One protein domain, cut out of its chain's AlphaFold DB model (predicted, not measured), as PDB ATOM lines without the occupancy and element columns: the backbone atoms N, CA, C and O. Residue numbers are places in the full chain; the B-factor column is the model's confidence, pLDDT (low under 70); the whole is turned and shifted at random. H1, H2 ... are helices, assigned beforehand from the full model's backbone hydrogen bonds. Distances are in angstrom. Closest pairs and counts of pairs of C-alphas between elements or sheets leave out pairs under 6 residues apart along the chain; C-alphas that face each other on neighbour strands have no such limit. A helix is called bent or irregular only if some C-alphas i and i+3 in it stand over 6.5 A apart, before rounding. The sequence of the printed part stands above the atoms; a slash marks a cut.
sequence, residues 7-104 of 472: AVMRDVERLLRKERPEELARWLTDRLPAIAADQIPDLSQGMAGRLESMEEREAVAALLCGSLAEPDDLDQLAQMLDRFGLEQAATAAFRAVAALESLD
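AT A GLANCE: This is residues 7 to 104 of the 472 residues of an uncharacterized protein of Azospirillum sp. TSH58 (UniProt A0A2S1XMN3). Five helices, H2, H3, H6, H5 and H4 in that spatial order, stand in a horseshoe, each running opposite ways to its neighbour, and H1 lies slanted across the mouth between H2 and H4, so that the contacts go once round in a ring. H6 is at the curve of the horseshoe, side by side with H3 and H5. The printed part has 98 residues with six named helices, H1 to H6 along the chain, and no named strand; the class is all helix. It is compact, with a radius of gyration of the C-alphas of 11.9 A and spans of 36 by 25 by 20 A.

HOW THE PARTS SIT: H1, residues 7 to 17, and H2, residues 21 to 29, form a hairpin at a steep tilt of 40 degrees; their closest C-alphas, of Leu 15 and Leu 24, are 5.8 A apart. H2 and H3, residues 34 to 47, touch as a hairpin at a shallow tilt of 28 degrees, with the C-alphas of Pro 21 and Ser 44 closest at 4.9 A. H3 is irregular: C-alphas 35 and 38 are 7.5 A apart. H3 and H4, residues 54 to 65, are apart. H1 touches H4, opposite ways at a steep tilt of 56 degrees, closest at the C-alphas of Val 12 and Ala 61, 5.7 A. H4, with residues 59 to 64 alone, touches H5, residues 71 to 83, in a hairpin at a shallow tilt of 15 degrees; the C-alphas of Leu 63 and Leu 77 are closest, at 6.1 A. H5 and H6, residues 87 to 101, form a hairpin at a shallow tilt of 14 degrees, with the C-alphas of Ala 78 and Ala 90 closest at 4.4 A. H6 also touches H3, opposite ways at a shallow tilt of 13 degrees, closest at the C-alphas of Leu 43 and Ala 89, 4.4 A. H3 and H5 are only just apart, at 8.1 A, and H2 and H4 likewise, at 8.5 A. In H1, H2, H4, H5 and H6 every O i to N i+4 pair is within hydrogen-bond range; in H3, 5 of 10 are.

IN THESE COORDINATES: H1 begins at C-alpha 7, (15.454, 40.895, -4.408), and is 15.4 A long. H2 has nine residues. H3 begins at C-alpha 34, (23.534, 54.759, 14.978), and measures 19.8 A. H4 measures 16.0 A and H5 18.3 A. H6, 20.9 A, ends at C-alpha 101, (31.202, 46.320, 21.673).

THE WHOLE: The two C-alphas farthest apart, of Ser 53 and Asp 104, are 36.7 A apart. The printed part has no cut. The link from H3 to H4 is short; the other four are tight. The mean pLDDT of the printed part is 92.0, and no printed residue is under 70.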
ATOM      1  N   ALA A   7      15.579  39.535  -3.905       86.06
ATOM      2  CA  ALA A   7      15.454  40.895  -4.408       86.06
ATOM      3  C   ALA A   7      16.399  41.852  -3.671       86.06
ATOM      4  O   ALA A   7      17.086  42.646  -4.315       86.06
ATOM      5  N   VAL A   8      16.489  41.733  -2.341       86.38
ATOM      6  CA  VAL A   8      17.414  42.523  -1.518       86.38
ATOM      7  C   VAL A   8      18.852  42.201  -1.905       86.38
ATOM      8  O   VAL A   8      19.641  43.120  -2.112       86.38
ATOM      9  N   MET A   9      19.169  40.919  -2.085       88.69
ATOM     10  CA  MET A   9      20.503  40.467  -2.479       88.69
ATOM     11  C   MET A   9      20.953  41.082  -3.815       88.69
ATOM     12  O   MET A   9      22.008  41.718  -3.900       88.69
ATOM     13  N   ARG A  10      20.098  41.005  -4.844       87.50
ATOM     14  CA  ARG A  10      20.357  41.620  -6.159       87.50
ATOM     15  C   ARG A  10      20.503  43.139  -6.081       87.50
ATOM     16  O   ARG A  10      21.269  43.730  -6.847       87.50
ATOM     17  N   ASP A  11      19.766  43.789  -5.184       89.19
ATOM     18  CA  ASP A  11      19.883  45.228  -4.973       89.19
ATOM     19  C   ASP A  11      21.231  45.618  -4.356       89.19
ATOM     20  O   ASP A  11      21.845  46.577  -4.830       89.19
ATOM     21  N   VAL A  12      21.731  44.862  -3.374       89.31
ATOM     22  CA  VAL A  12      23.052  45.097  -2.768       89.31
ATOM     23  C   VAL A  12      24.169  44.867  -3.768       89.31
ATOM     24  O   VAL A  12      25.031  45.728  -3.928       89.31
ATOM     25  N   GLU A  13      24.136  43.763  -4.511       90.12
ATOM     26  CA  GLU A  13      25.123  43.497  -5.562       90.12
ATOM     27  C   GLU A  13      25.166  44.622  -6.599       90.12
ATOM     28  O   GLU A  13      26.238  45.058  -7.029       90.12
ATOM     29  N   ARG A  14      23.992  45.140  -6.984       91.31
ATOM     30  CA  ARG A  14      23.885  46.284  -7.895       91.31
ATOM     31  C   ARG A  14      24.520  47.543  -7.302       91.31
ATOM     32  O   ARG A  14      25.093  48.318  -8.068       91.31
ATOM     33  N   LEU A  15      24.398  47.768  -5.995       90.12
ATOM     34  CA  LEU A  15      25.033  48.890  -5.298       90.12
ATOM     35  C   LEU A  15      26.554  48.712  -5.223       90.12
ATOM     36  O   LEU A  15      27.274  49.634  -5.593       90.12
ATOM     37  N   LEU A  16      27.036  47.523  -4.852       90.00
ATOM     38  CA  LEU A  16      28.465  47.192  -4.784       90.00
ATOM     39  C   LEU A  16      29.153  47.285  -6.152       90.00
ATOM     40  O   LEU A  16      30.295  47.724  -6.248       90.00
ATOM     41  N   ARG A  17      28.455  46.902  -7.227       90.06
ATOM     42  CA  ARG A  17      28.974  46.972  -8.601       90.06
ATOM     43  C   ARG A  17      29.124  48.405  -9.117       90.06
ATOM     44  O   ARG A  17      29.930  48.651 -10.010       90.06
ATOM     45  N   LYS A  18      28.297  49.337  -8.645       83.38
ATOM     46  CA  LYS A  18      28.308  50.720  -9.125       83.38
ATOM     47  C   LYS A  18      29.326  51.540  -8.339       83.38
ATOM     48  O   LYS A  18      29.383  51.459  -7.121       83.38
ATOM     49  N   GLU A  19      30.015  52.451  -9.016       83.31
ATOM     50  CA  GLU A  19      30.810  53.517  -8.385       83.31
ATOM     51  C   GLU A  19      29.891  54.619  -7.817       83.31
ATOM     52  O   GLU A  19      29.948  55.786  -8.203       83.31
ATOM     53  N   ARG A  20      28.943  54.235  -6.954       89.38
ATOM     54  CA  ARG A  20      27.957  55.133  -6.335       89.38
ATOM     55  C   ARG A  20      27.942  54.953  -4.816       89.38
ATOM     56  O   ARG A  20      26.950  54.455  -4.277       89.38
ATOM     57  N   PRO A  21      29.008  55.382  -4.119       90.56
ATOM     58  CA  PRO A  21      29.110  55.233  -2.670       90.56
ATOM     59  C   PRO A  21      27.942  55.898  -1.929       90.56
ATOM     60  O   PRO A  21      27.439  55.335  -0.972       90.56
ATOM     61  N   GLU A  22      27.397  57.004  -2.438       93.06
ATOM     62  CA  GLU A  22      26.240  57.717  -1.862       93.06
ATOM     63  C   GLU A  22      24.938  56.884  -1.808       93.06
ATOM     64  O   GLU A  22      24.064  57.111  -0.967       93.06
ATOM     65  N   GLU A  23      24.737  55.961  -2.758       93.00
ATOM     66  CA  GLU A  23      23.576  55.055  -2.749       93.00
ATOM     67  C   GLU A  23      23.793  53.922  -1.735       93.00
ATOM     68  O   GLU A  23      22.875  53.595  -0.984       93.00
ATOM     69  N   LEU A  24      25.014  53.380  -1.671       90.69
ATOM     70  CA  LEU A  24      25.395  52.354  -0.701       90.69
ATOM     71  C   LEU A  24      25.403  52.896   0.737       90.69
ATOM     72  O   LEU A  24      24.910  52.230   1.638       90.69
ATOM     73  N   ALA A  25      25.878  54.124   0.946       93.25
ATOM     74  CA  ALA A  25      25.869  54.806   2.236       93.25
ATOM     75  C   ALA A  25      24.448  54.927   2.790       93.25
ATOM     76  O   ALA A  25      24.189  54.506   3.910       93.25
ATOM     77  N   ARG A  26      23.500  55.418   1.979       93.06
ATOM     78  CA  ARG A  26      22.082  55.495   2.372       93.06
ATOM     79  C   ARG A  26      21.508  54.130   2.733       93.06
ATOM     80  O   ARG A  26      20.781  54.022   3.707       93.06
ATOM     81  N   TRP A  27      21.858  53.098   1.967       91.69
ATOM     82  CA  TRP A  27      21.418  51.731   2.234       91.69
ATOM     83  C   TRP A  27      21.984  51.169   3.550       91.69
ATOM     84  O   TRP A  27      21.289  50.426   4.246       91.69
ATOM     85  N   LEU A  28      23.227  51.529   3.893       91.12
ATOM     86  CA  LEU A  28      23.892  51.158   5.144       91.12
ATOM     87  C   LEU A  28      23.323  51.914   6.352       91.12
ATOM     88  O   LEU A  28      23.195  51.317   7.417       91.12
ATOM     89  N   THR A  29      22.939  53.185   6.197       91.81
ATOM     90  CA  THR A  29      22.351  54.007   7.274       91.81
ATOM     91  C   THR A  29      21.119  53.371   7.905       91.81
ATOM     92  O   THR A  29      20.934  53.473   9.112       91.81
ATOM     93  N   ASP A  30      20.301  52.682   7.112       88.06
ATOM     94  CA  ASP A  30      19.079  52.041   7.606       88.06
ATOM     95  C   ASP A  30      19.346  50.711   8.342       88.06
ATOM     96  O   ASP A  30      18.426  50.130   8.918       88.06
ATOM     97  N   ARG A  31      20.584  50.199   8.303       88.56
ATOM     98  CA  ARG A  31      20.947  48.850   8.781       88.56
ATOM     99  C   ARG A  31      22.031  48.825   9.845       88.56
ATOM    100  O   ARG A  31      22.035  47.918  10.671       88.56
ATOM    101  N   LEU A  32      22.952  49.781   9.813       89.56
ATOM    102  CA  LEU A  32      23.967  49.923  10.842       89.56
ATOM    103  C   LEU A  32      23.385  50.663  12.048       89.56
ATOM    104  O   LEU A  32      22.699  51.675  11.876       89.56
ATOM    105  N   PRO A  33      23.678  50.221  13.280       88.38
ATOM    106  CA  PRO A  33      23.279  50.964  14.462       88.38
ATOM    107  C   PRO A  33      23.883  52.373  14.465       88.38
ATOM    108  O   PRO A  33      25.018  52.584  14.035       88.38
ATOM    109  N   ALA A  34      23.149  53.344  15.014       90.12
ATOM    110  CA  ALA A  34      23.534  54.759  14.978       90.12
ATOM    111  C   ALA A  34      24.929  55.049  15.570       90.12
ATOM    112  O   ALA A  34      25.591  55.990  15.140       90.12
ATOM    113  N   ILE A  35      25.397  54.233  16.522       88.94
ATOM    114  CA  ILE A  35      26.731  54.362  17.130       88.94
ATOM    115  C   ILE A  35      27.880  54.102  16.141       88.94
ATOM    116  O   ILE A  35      28.994  54.555  16.379       88.94
ATOM    117  N   ALA A  36      27.608  53.398  15.039       90.81
ATOM    118  CA  ALA A  36      28.552  53.100  13.963       90.81
ATOM    119  C   ALA A  36      28.344  53.990  12.722       90.81
ATOM    120  O   ALA A  36      28.987  53.786  11.692       90.81
ATOM    121  N   ALA A  37      27.433  54.970  12.788       90.25
ATOM    122  CA  ALA A  37      27.069  55.789  11.635       90.25
ATOM    123  C   ALA A  37      28.242  56.622  11.090       90.25
ATOM    124  O   ALA A  37      28.283  56.928   9.899       90.25
ATOM    125  N   ASP A  38      29.216  56.956  11.939       93.19
ATOM    126  CA  ASP A  38      30.431  57.671  11.551       93.19
ATOM    127  C   ASP A  38      31.358  56.841  10.642       93.19
ATOM    128  O   ASP A  38      32.168  57.420   9.922       93.19
ATOM    129  N   GLN A  39      31.196  55.513  10.602       95.69
ATOM    130  CA  GLN A  39      31.968  54.614   9.733       95.69
ATOM    131  C   GLN A  39      31.343  54.416   8.342       95.69
ATOM    132  O   GLN A  39      32.001  53.909   7.433       95.69
ATOM    133  N   ILE A  40      30.082  54.819   8.138       93.81
ATOM    134  CA  ILE A  40      29.341  54.603   6.882       93.81
ATOM    135  C   ILE A  40      30.037  55.217   5.651       93.81
ATOM    136  O   ILE A  40      30.089  54.542   4.615       93.81
ATOM    137  N   PRO A  41      30.578  56.454   5.700       95.44
ATOM    138  CA  PRO A  41      31.260  57.036   4.546       95.44
ATOM    139  C   PRO A  41      32.457  56.193   4.093       95.44
ATOM    140  O   PRO A  41      32.524  55.819   2.924       95.44
ATOM    141  N   ASP A  42      33.334  55.807   5.023       94.50
ATOM    142  CA  ASP A  42      34.524  55.004   4.720       94.50
ATOM    143  C   ASP A  42      34.159  53.587   4.247       94.50
ATOM    144  O   ASP A  42      34.747  53.087   3.286       94.50
ATOM    145  N   LEU A  43      33.139  52.963   4.852       93.06
ATOM    146  CA  LEU A  43      32.602  51.670   4.413       93.06
ATOM    147  C   LEU A  43      32.094  51.728   2.971       93.06
ATOM    148  O   LEU A  43      32.486  50.926   2.121       93.06
ATOM    149  N   SER A  44      31.212  52.682   2.682       94.19
ATOM    150  CA  SER A  44      30.586  52.799   1.365       94.19
ATOM    151  C   SER A  44      31.594  53.167   0.274       94.19
ATOM    152  O   SER A  44      31.561  52.582  -0.811       94.19
ATOM    153  N   GLN A  45      32.523  54.083   0.563       93.62
ATOM    154  CA  GLN A  45      33.574  54.504  -0.360       93.62
ATOM    155  C   GLN A  45      34.599  53.396  -0.617       93.62
ATOM    156  O   GLN A  45      35.047  53.238  -1.754       93.62
ATOM    157  N   GLY A  46      34.952  52.621   0.410       91.81
ATOM    158  CA  GLY A  46      35.911  51.529   0.283       91.81
ATOM    159  C   GLY A  46      35.364  50.301  -0.458       91.81
ATOM    160  O   GLY A  46      36.149  49.547  -1.022       91.81
ATOM    161  N   MET A  47      34.038  50.112  -0.512       92.94
ATOM    162  CA  MET A  47      33.408  48.978  -1.209       92.94
ATOM    163  C   MET A  47      32.962  49.289  -2.647       92.94
ATOM    164  O   MET A  47      33.111  48.450  -3.539       92.94
ATOM    165  N   ALA A  48      32.374  50.465  -2.885       89.88
ATOM    166  CA  ALA A  48      31.664  50.763  -4.130       89.88
ATOM    167  C   ALA A  48      32.585  50.708  -5.366       89.88
ATOM    168  O   ALA A  48      33.504  51.513  -5.509       89.88
ATOM    169  N   GLY A  49      32.314  49.768  -6.277       85.62
ATOM    170  CA  GLY A  49      33.083  49.568  -7.510       85.62
ATOM    171  C   GLY A  49      34.475  48.955  -7.314       85.62
ATOM    172  O   GLY A  49      35.254  48.944  -8.263       85.62
ATOM    173  N   ARG A  50      34.806  48.469  -6.109       90.94
ATOM    174  CA  ARG A  50      36.149  47.960  -5.770       90.94
ATOM    175  C   ARG A  50      36.275  46.437  -5.750       90.94
ATOM    176  O   ARG A  50      37.382  45.942  -5.875       90.94
ATOM    177  N   LEU A  51      35.162  45.715  -5.620       90.75
ATOM    178  CA  LEU A  51      35.135  44.249  -5.686       90.75
ATOM    179  C   LEU A  51      35.233  43.804  -7.151       90.75
ATOM    180  O   LEU A  51      34.381  44.174  -7.969       90.75
ATOM    181  N   GLU A  52      36.253  43.018  -7.483       89.56
ATOM    182  CA  GLU A  52      36.628  42.674  -8.855       89.56
ATOM    183  C   GLU A  52      35.734  41.551  -9.400       89.56
ATOM    184  O   GLU A  52      35.106  41.684 -10.464       89.56
ATOM    185  N   SER A  53      35.589  40.466  -8.638       92.50
ATOM    186  CA  SER A  53      34.864  39.267  -9.064       92.50
ATOM    187  C   SER A  53      33.377  39.269  -8.676       92.50
ATOM    188  O   SER A  53      32.900  40.046  -7.849       92.50
ATOM    189  N   MET A  54      32.588  38.424  -9.350       90.62
ATOM    190  CA  MET A  54      31.183  38.200  -8.979       90.62
ATOM    191  C   MET A  54      31.083  37.505  -7.621       90.62
ATOM    192  O   MET A  54      30.264  37.909  -6.808       90.62
ATOM    193  N   GLU A  55      31.974  36.547  -7.368       93.12
ATOM    194  CA  GLU A  55      32.071  35.798  -6.114       93.12
ATOM    195  C   GLU A  55      32.357  36.716  -4.917       93.12
ATOM    196  O   GLU A  55      31.678  36.628  -3.898       93.12
ATOM    197  N   GLU A  56      33.280  37.671  -5.059       93.56
ATOM    198  CA  GLU A  56      33.537  38.707  -4.049       93.56
ATOM    199  C   GLU A  56      32.289  39.534  -3.726       93.56
ATOM    200  O   GLU A  56      31.969  39.775  -2.560       93.56
ATOM    201  N   ARG A  57      31.563  39.969  -4.765       93.81
ATOM    202  CA  ARG A  57      30.337  40.762  -4.607       93.81
ATOM    203  C   ARG A  57      29.229  39.965  -3.937       93.81
ATOM    204  O   ARG A  57      28.599  40.504  -3.034       93.81
ATOM    205  N   GLU A  58      29.021  38.717  -4.342       92.31
ATOM    206  CA  GLU A  58      28.049  37.807  -3.729       92.31
ATOM    207  C   GLU A  58      28.397  37.541  -2.257       92.31
ATOM    208  O   GLU A  58      27.529  37.626  -1.391       92.31
ATOM    209  N   ALA A  59      29.672  37.303  -1.935       93.19
ATOM    210  CA  ALA A  59      30.111  37.062  -0.563       93.19
ATOM    211  C   ALA A  59      29.883  38.280   0.352       93.19
ATOM    212  O   ALA A  59      29.339  38.136   1.449       93.19
ATOM    213  N   VAL A  60      30.255  39.486  -0.097       93.25
ATOM    214  CA  VAL A  60      30.031  40.725   0.673       93.25
ATOM    215  C   VAL A  60      28.542  41.042   0.780       93.25
ATOM    216  O   VAL A  60      28.064  41.374   1.863       93.25
ATOM    217  N   ALA A  61      27.788  40.923  -0.313       92.06
ATOM    218  CA  ALA A  61      26.360  41.206  -0.296       92.06
ATOM    219  C   ALA A  61      25.589  40.237   0.615       92.06
ATOM    220  O   ALA A  61      24.695  40.686   1.325       92.06
ATOM    221  N   ALA A  62      25.988  38.962   0.695       91.81
ATOM    222  CA  ALA A  62      25.375  37.997   1.606       91.81
ATOM    223  C   ALA A  62      25.537  38.420   3.076       91.81
ATOM    224  O   ALA A  62      24.572  38.361   3.838       91.81
ATOM    225  N   LEU A  63      26.723  38.909   3.458       92.06
ATOM    226  CA  LEU A  63      26.977  39.435   4.804       92.06
ATOM    227  C   LEU A  63      26.201  40.731   5.067       92.06
ATOM    228  O   LEU A  63      25.589  40.879   6.120       92.06
ATOM    229  N   LEU A  64      26.153  41.644   4.092       90.94
ATOM    230  CA  LEU A  64      25.379  42.885   4.199       90.94
ATOM    231  C   LEU A  64      23.869  42.623   4.333       90.94
ATOM    232  O   LEU A  64      23.179  43.359   5.037       90.94
ATOM    233  N   CYS A  65      23.342  41.590   3.670       87.94
ATOM    234  CA  CYS A  65      21.945  41.170   3.785       87.94
ATOM    235  C   CYS A  65      21.600  40.543   5.145       87.94
ATOM    236  O   CYS A  65      20.414  40.447   5.470       87.94
ATOM    237  N   GLY A  66      22.606  40.128   5.921       83.94
ATOM    238  CA  GLY A  66      22.463  39.702   7.307       83.94
ATOM    239  C   GLY A  66      22.116  40.843   8.269       83.94
ATOM    240  O   GLY A  66      21.897  41.994   7.885       83.94
ATOM    241  N   SER A  67      22.051  40.510   9.557       79.06
ATOM    242  CA  SER A  67      21.832  41.489  10.619       79.06
ATOM    243  C   SER A  67      23.145  42.214  10.919       79.06
ATOM    244  O   SER A  67      23.924  41.764  11.736       79.06
ATOM    245  N   LEU A  68      23.405  43.385  10.333       85.56
ATOM    246  CA  LEU A  68      24.577  44.206  10.713       85.56
ATOM    247  C   LEU A  68      24.445  44.854  12.112       85.56
ATOM    248  O   LEU A  68      25.109  45.848  12.407       85.56
ATOM    249  N   ALA A  69      23.548  44.332  12.953       84.75
ATOM    250  CA  ALA A  69      23.284  44.824  14.298       84.75
ATOM    251  C   ALA A  69      24.222  44.214  15.348       84.75
ATOM    252  O   ALA A  69      24.462  44.855  16.370       84.75
ATOM    253  N   GLU A  70      24.757  43.015  15.099       90.31
ATOM    254  CA  GLU A  70      25.613  42.309  16.051       90.31
ATOM    255  C   GLU A  70      27.106  42.503  15.724       90.31
ATOM    256  O   GLU A  70      27.488  42.521  14.547       90.31
ATOM    257  N   PRO A  71      27.985  42.610  16.741       93.06
ATOM    258  CA  PRO A  71      29.427  42.746  16.535       93.06
ATOM    259  C   PRO A  71      30.049  41.641  15.675       93.06
ATOM    260  O   PRO A  71      30.929  41.923  14.865       93.06
ATOM    261  N   ASP A  72      29.592  40.397  15.824       94.00
ATOM    262  CA  ASP A  72      30.160  39.251  15.106       94.00
ATOM    263  C   ASP A  72      29.827  39.265  13.608       94.00
ATOM    264  O   ASP A  72      30.656  38.858  12.794       94.00
ATOM    265  N   ASP A  73      28.656  39.779  13.224       92.56
ATOM    266  CA  ASP A  73      28.269  39.917  11.816       92.56
ATOM    267  C   ASP A  73      29.139  40.978  11.117       92.56
ATOM    268  O   ASP A  73      29.609  40.787   9.990       92.56
ATOM    269  N   LEU A  74      29.434  42.080  11.813       93.62
ATOM    270  CA  LEU A  74      30.330  43.124  11.312       93.62
ATOM    271  C   LEU A  74      31.801  42.712  11.313       93.62
ATOM    272  O   LEU A  74      32.540  43.124  10.420       93.62
ATOM    273  N   ASP A  75      32.228  41.887  12.266       95.94
ATOM    274  CA  ASP A  75      33.572  41.309  12.289       95.94
ATOM    275  C   ASP A  75      33.780  40.360  11.100       95.94
ATOM    276  O   ASP A  75      34.785  40.452  10.396       95.94
ATOM    277  N   GLN A  76      32.786  39.520  10.786       95.94
ATOM    278  CA  GLN A  76      32.815  38.683   9.581       95.94
ATOM    279  C   GLN A  76      32.898  39.520   8.300       95.94
ATOM    280  O   GLN A  76      33.681  39.192   7.403       95.94
ATOM    281  N   LEU A  77      32.130  40.613   8.213       95.75
ATOM    282  CA  LEU A  77      32.223  41.560   7.101       95.75
ATOM    283  C   LEU A  77      33.618  42.191   7.021       95.75
ATOM    284  O   LEU A  77      34.207  42.215   5.942       95.75
ATOM    285  N   ALA A  78      34.169  42.658   8.141       97.06
ATOM    286  CA  ALA A  78      35.489  43.275   8.200       97.06
ATOM    287  C   ALA A  78      36.589  42.322   7.712       97.06
ATOM    288  O   ALA A  78      37.371  42.679   6.833       97.06
ATOM    289  N   GLN A  79      36.591  41.080   8.206       96.69
ATOM    290  CA  GLN A  79      37.526  40.036   7.781       96.69
ATOM    291  C   GLN A  79      37.360  39.678   6.299       96.69
ATOM    292  O   GLN A  79      38.337  39.405   5.605       96.69
ATOM    293  N   MET A  80      36.126  39.667   5.784       96.50
ATOM    294  CA  MET A  80      35.874  39.434   4.361       96.50
ATOM    295  C   MET A  80      36.462  40.554   3.497       96.50
ATOM    296  O   MET A  80      37.156  40.272   2.523       96.50
ATOM    297  N   LEU A  81      36.219  41.811   3.872       96.56
ATOM    298  CA  LEU A  81      36.736  42.985   3.166       96.56
ATOM    299  C   LEU A  81      38.269  43.032   3.191       96.56
ATOM    300  O   LEU A  81      38.883  43.334   2.169       96.56
ATOM    301  N   ASP A  82      38.878  42.680   4.323       96.19
ATOM    302  CA  ASP A  82      40.334  42.609   4.479       96.19
ATOM    303  C   ASP A  82      40.951  41.552   3.551       96.19
ATOM    304  O   ASP A  82      41.882  41.839   2.799       96.19
ATOM    305  N   ARG A  83      40.350  40.355   3.485       96.19
ATOM    306  CA  ARG A  83      40.777  39.292   2.554       96.19
ATOM    307  C   ARG A  83      40.698  39.699   1.084       96.19
ATOM    308  O   ARG A  83      41.457  39.167   0.277       96.19
ATOM    309  N   PHE A  84      39.799  40.616   0.735       95.88
ATOM    310  CA  PHE A  84      39.671  41.168  -0.616       95.88
ATOM    311  C   PHE A  84      40.540  42.415  -0.852       95.88
ATOM    312  O   PHE A  84      40.435  43.042  -1.902       95.88
ATOM    313  N   GLY A  85      41.409  42.786   0.094       94.94
ATOM    314  CA  GLY A  85      42.313  43.932  -0.038       94.94
ATOM    315  C   GLY A  85      41.614  45.291   0.063       94.94
ATOM    316  O   GLY A  85      42.174  46.309  -0.347       94.94
ATOM    317  N   LEU A  86      40.392  45.341   0.603       95.56
ATOM    318  CA  LEU A  86      39.625  46.574   0.789       95.56
ATOM    319  C   LEU A  86      39.928  47.212   2.151       95.56
ATOM    320  O   LEU A  86      39.032  47.403   2.975       95.56
ATOM    321  N   GLU A  87      41.194  47.567   2.379       94.75
ATOM    322  CA  GLU A  87      41.731  48.002   3.682       94.75
ATOM    323  C   GLU A  87      40.922  49.133   4.346       94.75
ATOM    324  O   GLU A  87      40.638  49.079   5.547       94.75
ATOM    325  N   GLN A  88      40.503  50.151   3.578       94.94
ATOM    326  CA  GLN A  88      39.702  51.267   4.106       94.94
ATOM    327  C   GLN A  88      38.336  50.788   4.619       94.94
ATOM    328  O   GLN A  88      37.925  51.166   5.717       94.94
ATOM    329  N   ALA A  89      37.647  49.937   3.851       95.56
ATOM    330  CA  ALA A  89      36.343  49.409   4.240       95.56
ATOM    331  C   ALA A  89      36.470  48.434   5.419       95.56
ATOM    332  O   ALA A  89      35.690  48.518   6.363       95.56
ATOM    333  N   ALA A  90      37.480  47.561   5.407       97.25
ATOM    334  CA  ALA A  90      37.762  46.649   6.512       97.25
ATOM    335  C   ALA A  90      38.025  47.411   7.820       97.25
ATOM    336  O   ALA A  90      37.406  47.128   8.843       97.25
ATOM    337  N   THR A  91      38.864  48.450   7.771       97.00
ATOM    338  CA  THR A  91      39.149  49.324   8.921       97.00
ATOM    339  C   THR A  91      37.877  49.979   9.461       97.00
ATOM    340  O   THR A  91      37.646  49.999  10.671       97.00
ATOM    341  N   ALA A  92      37.032  50.514   8.577       96.50
ATOM    342  CA  ALA A  92      35.771  51.131   8.969       96.50
ATOM    343  C   ALA A  92      34.799  50.108   9.590       96.50
ATOM    344  O   ALA A  92      34.153  50.404  10.597       96.50
ATOM    345  N   ALA A  93      34.760  48.878   9.068       96.81
ATOM    346  CA  ALA A  93      33.982  47.785   9.642       96.81
ATOM    347  C   ALA A  93      34.491  47.404  11.044       96.81
ATOM    348  O   ALA A  93      33.701  47.373  11.983       96.81
ATOM    349  N   PHE A  94      35.801  47.218  11.244       97.81
ATOM    350  CA  PHE A  94      36.352  46.926  12.576       97.81
ATOM    351  C   PHE A  94      36.116  48.061  13.583       97.81
ATOM    352  O   PHE A  94      35.866  47.807  14.762       97.81
ATOM    353  N   ARG A  95      36.146  49.326  13.145       96.75
ATOM    354  CA  ARG A  95      35.769  50.465  13.999       96.75
ATOM    355  C   ARG A  95      34.292  50.437  14.382       96.75
ATOM    356  O   ARG A  95      33.973  50.784  15.518       96.75
ATOM    357  N   ALA A  96      33.410  50.009  13.476       95.75
ATOM    358  CA  ALA A  96      31.994  49.811  13.770       95.75
ATOM    359  C   ALA A  96      31.794  48.691  14.805       95.75
ATOM    360  O   ALA A  96      31.077  48.904  15.783       95.75
ATOM    361  N   VAL A  97      32.498  47.559  14.661       96.62
ATOM    362  CA  VAL A  97      32.528  46.474  15.667       96.62
ATOM    363  C   VAL A  97      32.948  47.026  17.028       96.62
ATOM    364  O   VAL A  97      32.232  46.870  18.013       96.62
ATOM    365  N   ALA A  98      34.072  47.743  17.078       96.06
ATOM    366  CA  ALA A  98      34.592  48.330  18.306       96.06
ATOM    367  C   ALA A  98      33.622  49.340  18.948       96.06
ATOM    368  O   ALA A  98      33.528  49.417  20.172       96.06
ATOM    369  N   ALA A  99      32.900  50.122  18.141       94.12
ATOM    370  CA  ALA A  99      31.891  51.055  18.628       94.12
ATOM    371  C   ALA A  99      30.699  50.325  19.267       94.12
ATOM    372  O   ALA A  99      30.249  50.734  20.337       94.12
ATOM    373  N   LEU A 100      30.234  49.231  18.662       93.12
ATOM    374  CA  LEU A 100      29.152  48.413  19.211       93.12
ATOM    375  C   LEU A 100      29.561  47.703  20.494       93.12
ATOM    376  O   LEU A 100      28.879  47.834  21.504       93.12
ATOM    377  N   GLU A 101      30.702  47.015  20.485       94.38
ATOM    378  CA  GLU A 101      31.202  46.320  21.673       94.38
ATOM    379  C   GLU A 101      31.490  47.283  22.832       94.38
ATOM    380  O   GLU A 101      31.426  46.885  23.990       94.38
ATOM    381  N   SER A 102      31.796  48.558  22.554       90.50
ATOM    382  CA  SER A 102      32.002  49.563  23.606       90.50
ATOM    383  C   SER A 102      30.727  49.956  24.364       90.50
ATOM    384  O   SER A 102      30.825  50.651  25.370       90.50
ATOM    385  N   LEU A 103      29.548  49.528  23.895       90.06
ATOM    386  CA  LEU A 103      28.277  49.696  24.608       90.06
ATOM    387  C   LEU A 103      27.997  48.565  25.606       90.06
ATOM    388  O   LEU A 103      27.093  48.699  26.428       90.06
ATOM    389  N   ASP A 104      28.732  47.456  25.517       89.69
ATOM    390  CA  ASP A 104      28.562  46.308  26.397       89.69
ATOM    391  C   ASP A 104      29.593  46.350  27.530       89.69
ATOM    392  O   ASP A 104      30.751  45.945  27.380       89.69
TER     393      ASP A 104